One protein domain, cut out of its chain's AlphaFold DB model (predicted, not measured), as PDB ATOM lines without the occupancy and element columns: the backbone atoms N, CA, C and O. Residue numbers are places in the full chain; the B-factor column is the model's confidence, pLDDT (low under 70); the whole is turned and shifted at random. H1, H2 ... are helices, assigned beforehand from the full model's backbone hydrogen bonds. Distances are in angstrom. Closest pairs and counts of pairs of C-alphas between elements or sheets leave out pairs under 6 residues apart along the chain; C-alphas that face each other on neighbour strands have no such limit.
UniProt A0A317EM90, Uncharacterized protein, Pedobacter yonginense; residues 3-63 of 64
ATOM      1  N   LEU A   3       3.203  13.384  28.360       92.19
ATOM      2  CA  LEU A   3       2.415  12.670  27.347       92.19
ATOM      3  C   LEU A   3       2.427  11.145  27.534       92.19
ATOM      4  O   LEU A   3       1.381  10.510  27.440       92.19
ATOM      5  N   LEU A   4       3.577  10.560  27.882       94.06
ATOM      6  CA  LEU A   4       3.712   9.109  28.055       94.06
ATOM      7  C   LEU A   4       2.826   8.566  29.191       94.06
ATOM      8  O   LEU A   4       2.180   7.538  29.018       94.06
ATOM      9  N   LYS A   5       2.723   9.278  30.324       91.75
ATOM     10  CA  LYS A   5       1.830   8.873  31.429       91.75
ATOM     11  C   LYS A   5       0.359   8.864  31.001       91.75
ATOM     12  O   LYS A   5      -0.369   7.951  31.371       91.75
ATOM     13  N   TYR A   6      -0.072   9.833  30.189       94.12
ATOM     14  CA  TYR A   6      -1.447   9.875  29.688       94.12
ATOM     15  C   TYR A   6      -1.698   8.788  28.643       94.12
ATOM     16  O   TYR A   6      -2.761   8.178  28.663       94.12
ATOM     17  N   ALA A   7      -0.715   8.485  27.790       94.88
ATOM     18  CA  ALA A   7      -0.806   7.375  26.845       94.88
ATOM     19  C   ALA A   7      -0.960   6.024  27.568       94.88
ATOM     20  O   ALA A   7      -1.817   5.225  27.197       94.88
ATOM     21  N   ILE A   8      -0.195   5.800  28.642       95.56
ATOM     22  CA  ILE A   8      -0.305   4.590  29.474       95.56
ATOM     23  C   ILE A   8      -1.679   4.513  30.152       95.56
ATOM     24  O   ILE A   8      -2.317   3.462  30.114       95.56
ATOM     25  N   LEU A   9      -2.168   5.619  30.724       95.38
ATOM     26  CA  LEU A   9      -3.507   5.672  31.325       95.38
ATOM     27  C   LEU A   9      -4.611   5.389  30.297       95.38
ATOM     28  O   LEU A   9      -5.529   4.625  30.585       95.38
ATOM     29  N   GLY A  10      -4.501   5.951  29.092       94.56
ATOM     30  CA  GLY A  10      -5.434   5.687  27.998       94.56
ATOM     31  C   GLY A  10      -5.426   4.219  27.574       94.56
ATOM     32  O   GLY A  10      -6.483   3.600  27.470       94.56
ATOM     33  N   ALA A  11      -4.240   3.630  27.402       96.38
ATOM     34  CA  ALA A  11      -4.099   2.217  27.060       96.38
ATOM     35  C   ALA A  11      -4.701   1.300  28.138       96.38
ATOM     36  O   ALA A  11      -5.452   0.378  27.814       96.38
ATOM     37  N   ALA A  12      -4.429   1.581  29.417       96.25
ATOM     38  CA  ALA A  12      -4.987   0.830  30.538       96.25
ATOM     39  C   ALA A  12      -6.518   0.940  30.597       96.25
ATOM     40  O   ALA A  12      -7.193  -0.072  30.777       96.25
ATOM     41  N   ALA A  13      -7.075   2.137  30.382       94.88
ATOM     42  CA  ALA A  13      -8.520   2.346  30.346       94.88
ATOM     43  C   ALA A  13      -9.185   1.553  29.210       94.88
ATOM     44  O   ALA A  13     -10.179   0.867  29.444       94.88
ATOM     45  N   VAL A  14      -8.618   1.582  27.998       93.56
ATOM     46  CA  VAL A  14      -9.145   0.833  26.844       93.56
ATOM     47  C   VAL A  14      -9.086  -0.675  27.089       93.56
ATOM     48  O   VAL A  14     -10.066  -1.384  26.850       93.56
ATOM     49  N   TYR A  15      -7.956  -1.178  27.589       94.25
ATOM     50  CA  TYR A  15      -7.790  -2.607  27.844       94.25
ATOM     51  C   TYR A  15      -8.692  -3.087  28.987       94.25
ATOM     52  O   TYR A  15      -9.352  -4.122  28.868       94.25
ATOM     53  N   GLY A  16      -8.786  -2.297  30.059       94.25
ATOM     54  CA  GLY A  16      -9.691  -2.543  31.177       94.25
ATOM     55  C   GLY A  16     -11.152  -2.550  30.736       94.25
ATOM     56  O   GLY A  16     -11.883  -3.475  31.075       94.25
ATOM     57  N   PHE A  17     -11.565  -1.591  29.903       91.25
ATOM     58  CA  PHE A  17     -12.918  -1.543  29.348       91.25
ATOM     59  C   PHE A  17     -13.227  -2.758  28.463       91.25
ATOM     60  O   PHE A  17     -14.282  -3.377  28.607       91.25
ATOM     61  N   LYS A  18     -12.298  -3.150  27.583       92.25
ATOM     62  CA  LYS A  18     -12.441  -4.351  26.744       92.25
ATOM     63  C   LYS A  18     -12.621  -5.612  27.587       92.25
ATOM     64  O   LYS A  18     -13.426  -6.468  27.238       92.25
ATOM     65  N   TYR A  19     -11.878  -5.736  28.683       90.62
ATOM     66  CA  TYR A  19     -12.011  -6.874  29.586       90.62
ATOM     67  C   TYR A  19     -13.328  -6.827  30.369       90.62
ATOM     68  O   TYR A  19     -14.034  -7.828  30.441       90.62
ATOM     69  N   ALA A  20     -13.697  -5.655  30.889       90.31
ATOM     70  CA  ALA A  20     -14.927  -5.462  31.652       90.31
ATOM     71  C   ALA A  20     -16.199  -5.720  30.827       90.31
ATOM     72  O   ALA A  20     -17.193  -6.195  31.369       90.31
ATOM     73  N   THR A  21     -16.166  -5.434  29.523       91.69
ATOM     74  CA  THR A  21     -17.278  -5.673  28.586       91.69
ATOM     75  C   THR A  21     -17.239  -7.051  27.927       91.69
ATOM     76  O   THR A  21     -18.193  -7.442  27.251       91.69
ATOM     77  N   LYS A  22     -16.157  -7.819  28.110       93.06
ATOM     78  CA  LYS A  22     -16.057  -9.173  27.569       93.06
ATOM     79  C   LYS A  22     -17.098 -10.064  28.243       93.06
ATOM     80  O   LYS A  22     -17.147 -10.163  29.467       93.06
ATOM     81  N   LYS A  23     -17.901 -10.740  27.426       93.00
ATOM     82  CA  LYS A  23     -18.870 -11.731  27.896       93.00
ATOM     83  C   LYS A  23     -18.153 -12.999  28.347       93.00
ATOM     84  O   LYS A  23     -17.230 -13.463  27.671       93.00
ATOM     85  N   ARG A  24     -18.573 -13.545  29.484       91.00
ATOM     86  CA  ARG A  24     -18.105 -14.829  30.005       91.00
ATOM     87  C   ARG A  24     -18.827 -15.971  29.299       91.00
ATOM     88  O   ARG A  24     -19.994 -15.847  28.945       91.00
ATOM     89  N   GLU A  25     -18.148 -17.100  29.138       89.50
ATOM     90  CA  GLU A  25     -18.732 -18.285  28.493       89.50
ATOM     91  C   GLU A  25     -19.730 -19.024  29.397       89.50
ATOM     92  O   GLU A  25     -20.608 -19.717  28.899       89.50
ATOM     93  N   ILE A  26     -19.628 -18.841  30.717       88.19
ATOM     94  CA  ILE A  26     -20.470 -19.527  31.708       88.19
ATOM     95  C   ILE A  26     -21.931 -19.052  31.715       88.19
ATOM     96  O   ILE A  26     -22.833 -19.859  31.902       88.19
ATOM     97  N   ASP A  27     -22.170 -17.753  31.540       89.12
ATOM     98  CA  ASP A  27     -23.482 -17.121  31.721       89.12
ATOM     99  C   ASP A  27     -23.805 -16.074  30.643       89.12
ATOM    100  O   ASP A  27     -24.889 -15.492  30.642       89.12
ATOM    101  N   GLY A  28     -22.878 -15.813  29.716       90.00
ATOM    102  CA  GLY A  28     -23.042 -14.819  28.657       90.00
ATOM    103  C   GLY A  28     -23.037 -13.364  29.139       90.00
ATOM    104  O   GLY A  28     -23.221 -12.466  28.307       90.00
ATOM    105  N   LYS A  29     -22.818 -13.111  30.436       90.88
ATOM    106  CA  LYS A  29     -22.770 -11.768  31.028       90.88
ATOM    107  C   LYS A  29     -21.340 -11.242  31.085       90.88
ATOM    108  O   LYS A  29     -20.375 -12.008  31.078       90.88
ATOM    109  N   SER A  30     -21.192  -9.923  31.107       91.31
ATOM    110  CA  SER A  30     -19.912  -9.247  31.331       91.31
ATOM    111  C   SER A  30     -19.835  -8.637  32.733       91.31
ATOM    112  O   SER A  30     -20.848  -8.470  33.409       91.31
ATOM    113  N   LEU A  31     -18.632  -8.253  33.173       87.94
ATOM    114  CA  LEU A  31     -18.451  -7.567  34.463       87.94
ATOM    115  C   LEU A  31     -19.236  -6.249  34.522       87.94
ATOM    116  O   LEU A  31     -19.695  -5.846  35.589       87.94
ATOM    117  N   ILE A  32     -19.402  -5.579  33.379       87.81
ATOM    118  CA  ILE A  32     -20.201  -4.354  33.293       87.81
ATOM    119  C   ILE A  32     -21.695  -4.633  33.467       87.81
ATOM    120  O   ILE A  32     -22.398  -3.814  34.058       87.81
ATOM    121  N   ASP A  33     -22.169  -5.786  32.989       87.31
ATOM    122  CA  ASP A  33     -23.563  -6.200  33.152       87.31
ATOM    123  C   ASP A  33     -23.844  -6.510  34.624       87.31
ATOM    124  O   ASP A  33     -24.816  -6.002  35.178       87.31
ATOM    125  N   ASP A  34     -22.934  -7.220  35.294       88.25
ATOM    126  CA  ASP A  34     -23.037  -7.482  36.733       88.25
ATOM    127  C   ASP A  34     -23.009  -6.190  37.552       88.25
ATOM    128  O   ASP A  34     -23.776  -6.033  38.500       88.25
ATOM    129  N   PHE A  35     -22.135  -5.244  37.201       87.38
ATOM    130  CA  PHE A  35     -22.084  -3.948  37.873       87.38
ATOM    131  C   PHE A  35     -23.393  -3.172  37.687       87.38
ATOM    132  O   PHE A  35     -23.884  -2.536  38.617       87.38
ATOM    133  N   LYS A  36     -23.991  -3.253  36.498       85.56
ATOM    134  CA  LYS A  36     -25.272  -2.615  36.197       85.56
ATOM    135  C   LYS A  36     -26.442  -3.257  36.937       85.56
ATOM    136  O   LYS A  36     -27.347  -2.533  37.347       85.56
ATOM    137  N   GLU A  37     -26.415  -4.572  37.121       86.44
ATOM    138  CA  GLU A  37     -27.428  -5.305  37.885       86.44
ATOM    139  C   GLU A  37     -27.296  -5.075  39.398       86.44
ATOM    140  O   GLU A  37     -28.303  -4.864  40.069       86.44
ATOM    141  N   ASN A  38     -26.072  -5.058  39.934       84.25
ATOM    142  CA  ASN A  38     -25.828  -4.984  41.380       84.25
ATOM    143  C   ASN A  38     -25.680  -3.555  41.921       84.25
ATOM    144  O   ASN A  38     -25.881  -3.329  43.113       84.25
ATOM    145  N   ALA A  39     -25.327  -2.582  41.077       85.25
ATOM    146  CA  ALA A  39     -25.133  -1.191  41.485       85.25
ATOM    147  C   ALA A  39     -25.919  -0.181  40.620       85.25
ATOM    148  O   ALA A  39     -25.347   0.800  40.122       85.25
ATOM    149  N   PRO A  40     -27.247  -0.355  40.462       81.25
ATOM    150  CA  PRO A  40     -28.075   0.551  39.666       81.25
ATOM    151  C   PRO A  40     -28.059   1.991  40.204       81.25
ATOM    152  O   PRO A  40     -28.110   2.941  39.421       81.25
ATOM    153  N   ASP A  41     -27.904   2.170  41.519       85.12
ATOM    154  CA  ASP A  41     -27.822   3.489  42.155       85.12
ATOM    155  C   ASP A  41     -26.579   4.282  41.738       85.12
ATOM    156  O   ASP A  41     -26.647   5.504  41.587       85.12
ATOM    157  N   LEU A  42     -25.445   3.610  41.502       83.00
ATOM    158  CA  LEU A  42     -24.233   4.272  41.011       83.00
ATOM    159  C   LEU A  42     -24.429   4.770  39.578       83.00
ATOM    160  O   LEU A  42     -24.052   5.897  39.258       83.00
ATOM    161  N   ILE A  43     -25.083   3.970  38.734       85.00
ATOM    162  CA  ILE A  43     -25.424   4.368  37.363       85.00
ATOM    163  C   ILE A  43     -26.410   5.534  37.373       85.00
ATOM    164  O   ILE A  43     -26.244   6.483  36.605       85.00
ATOM    165  N   LYS A  44     -27.414   5.492  38.253       86.56
ATOM    166  CA  LYS A  44     -28.395   6.570  38.402       86.56
ATOM    167  C   LYS A  44     -27.716   7.886  38.788       86.56
ATOM    168  O   LYS A  44     -27.898   8.876  38.083       86.56
ATOM    169  N   LYS A  45     -26.858   7.873  39.812       87.75
ATOM    170  CA  LYS A  45     -26.094   9.054  40.250       87.75
ATOM    171  C   LYS A  45     -25.161   9.586  39.163       87.75
ATOM    172  O   LYS A  45     -25.112  10.791  38.936       87.75
ATOM    173  N   ALA A  46     -24.453   8.706  38.455       87.38
ATOM    174  CA  ALA A  46     -23.588   9.112  37.347       87.38
ATOM    175  C   ALA A  46     -24.386   9.782  36.213       87.38
ATOM    176  O   ALA A  46     -23.954  10.789  35.651       87.38
ATOM    177  N   LYS A  47     -25.573   9.252  35.900       86.94
ATOM    178  CA  LYS A  47     -26.466   9.803  34.875       86.94
ATOM    179  C   LYS A  47     -27.062  11.149  35.291       86.94
ATOM    180  O   LYS A  47     -27.117  12.060  34.470       86.94
ATOM    181  N   GLU A  48     -27.477  11.290  36.550       92.06
ATOM    182  CA  GLU A  48     -27.940  12.561  37.123       92.06
ATOM    183  C   GLU A  48     -26.843  13.626  37.070       92.06
ATOM    184  O   GLU A  48     -27.084  14.723  36.573       92.06
ATOM    185  N   TYR A  49     -25.618  13.278  37.468       90.19
ATOM    186  CA  TYR A  49     -24.471  14.181  37.385       90.19
ATOM    187  C   TYR A  49     -24.179  14.619  35.943       90.19
ATOM    188  O   TYR A  49     -24.034  15.809  35.673       90.19
ATOM    189  N   GLY A  50     -24.159  13.676  34.994       89.62
ATOM    190  CA  GLY A  50     -23.969  13.991  33.575       89.62
ATOM    191  C   GLY A  50     -25.069  14.892  33.010       89.62
ATOM    192  O   GLY A  50     -24.781  15.795  32.224       89.62
ATOM    193  N   ASN A  51     -26.320  14.695  33.437       90.81
ATOM    194  CA  ASN A  51     -27.433  15.565  33.060       90.81
ATOM    195  C   ASN A  51     -27.274  16.981  33.625       90.81
ATOM    196  O   ASN A  51     -27.557  17.930  32.898       90.81
ATOM    197  N   SER A  52     -26.812  17.133  34.870       89.06
ATOM    198  CA  SER A  52     -26.521  18.449  35.450       89.06
ATOM    199  C   SER A  52     -25.418  19.166  34.676       89.06
ATOM    200  O   SER A  52     -25.643  20.268  34.198       89.06
ATOM    201  N   VAL A  53     -24.285  18.500  34.423       90.00
ATOM    202  CA  VAL A  53     -23.181  19.079  33.634       90.00
ATOM    203  C   VAL A  53     -23.645  19.477  32.233       90.00
ATOM    204  O   VAL A  53     -23.312  20.555  31.745       90.00
ATOM    205  N   LYS A  54     -24.440  18.621  31.578       87.88
ATOM    206  CA  LYS A  54     -25.007  18.930  30.264       87.88
ATOM    207  C   LYS A  54     -25.928  20.144  30.337       87.88
ATOM    208  O   LYS A  54     -25.820  21.010  29.484       87.88
ATOM    209  N   LYS A  55     -26.816  20.210  31.331       86.75
ATOM    210  CA  LYS A  55     -27.745  21.330  31.521       86.75
ATOM    211  C   LYS A  55     -27.001  22.643  31.757       86.75
ATOM    212  O   LYS A  55     -27.358  23.635  31.131       86.75
ATOM    213  N   ASP A  56     -25.970  22.626  32.596       84.00
ATOM    214  CA  ASP A  56     -25.134  23.796  32.876       84.00
ATOM    215  C   ASP A  56     -24.406  24.256  31.604       84.00
ATOM    216  O   ASP A  56     -24.382  25.448  31.291       84.00
ATOM    217  N   TYR A  57     -23.881  23.312  30.813       82.25
ATOM    218  CA  TYR A  57     -23.259  23.609  29.523       82.25
ATOM    219  C   TYR A  57     -24.251  24.236  28.538       82.25
ATOM    220  O   TYR A  57     -23.947  25.281  27.971       82.25
ATOM    221  N   THR A  58     -25.443  23.648  28.373       81.00
ATOM    222  CA  THR A  58     -26.466  24.189  27.466       81.00
ATOM    223  C   THR A  58     -26.949  25.569  27.920       81.00
ATOM    224  O   THR A  58     -27.072  26.468  27.101       81.00
ATOM    225  N   GLN A  59     -27.158  25.783  29.226       76.50
ATOM    226  CA  GLN A  59     -27.523  27.103  29.758       76.50
ATOM    227  C   GLN A  59     -26.447  28.154  29.492       76.50
ATOM    228  O   GLN A  59     -26.772  29.301  29.205       76.50
ATOM    229  N   THR A  60     -25.174  27.774  29.581       71.06
ATOM    230  CA  THR A  60     -24.065  28.694  29.312       71.06
ATOM    231  C   THR A  60     -23.916  28.973  27.813       71.06
ATOM    232  O   THR A  60     -23.602  30.100  27.443       71.06
ATOM    233  N   SER A  61     -24.161  27.981  26.948       74.06
ATOM    234  CA  SER A  61     -24.100  28.155  25.490       74.06
ATOM    235  C   SER A  61     -25.298  28.895  24.905       74.06
ATOM    236  O   SER A  61     -25.138  29.542  23.887       74.06
ATOM    237  N   ASP A  62     -26.478  28.810  25.526       62.88
ATOM    238  CA  ASP A  62     -27.675  29.547  25.084       62.88
ATOM    239  C   ASP A  62     -27.633  31.039  25.490       62.88
ATOM    240  O   ASP A  62     -28.450  31.835  25.028       62.88
ATOM    241  N   LEU A  63     -26.699  31.427  26.371       60.62
ATOM    242  CA  LEU A  63     -26.476  32.806  26.832       60.62
ATOM    243  C   LEU A  63     -25.434  33.585  26.000       60.62
ATOM    244  O   LEU A  63     -25.207  34.762  26.293       60.62
TER     245      LEU A  63
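Overview. This is residues 3 to 63 of the 64 residues of an uncharacterized protein of Pedobacter yonginense (UniProt A0A317EM90). The long helices H1 and H3 are the two arms of a V and do not meet each other; at its corner sit the short helix H2 and a loop, residues 22 to 30, that swings out from the end of H1 and folds back to H2. Residues 3 to 16 of H1 and 45 to 61 of H3 stick out freely, and the space between the arms is empty. The printed part has 61 residues with three named helices, H1, H2 and H3 along the chain, and no named strand; the class is all helix. It is extended, with a radius of gyration of the C-alphas of 16.6 A, and only just flat, spanning 52 by 35 by 14 A.

Along the chain. H3, the longest helix, is residues 40 to 61, 31.3 A from first to last C-alpha, ending at C-alpha 61 (-24.100, 28.155, 25.490). H2 is residues 31 to 38, 10.4 A long, beginning at C-alpha 31 (-18.451, -7.567, 34.463). H1 is residues 3 to 21, 26.9 A long, beginning at C-alpha 3 (2.415, 12.670, 27.347).

Arrangement. H3 is close to H2 but not clearly touching; their closest C-alphas, those of Ile 43 and Lys 36, are 7.1 A apart. Their lines are about perpendicular, at 80 degrees. H2 touches H1, which meets it with residues 20 to 21 alone; the closest C-alphas, those of Ala 20 and Leu 31, are 5.0 A apart. H1 and H2 run the same way at a steep tilt of 65 degrees. H1 and H3 are apart. In H1, H2 and H3 every O i to N i+4 pair is within hydrogen-bond range.

Size, cuts and confidence. The two C-alphas farthest apart are those of Ile 26 and Leu 63, 52.9 A. The printed part has no cut. The link from H2 to H3 is tight, with 1 residue, and the link from H1 to H2 is short, with 9. Mean pLDDT of the printed part is 88.0, and residues 62 to 63 are under 70.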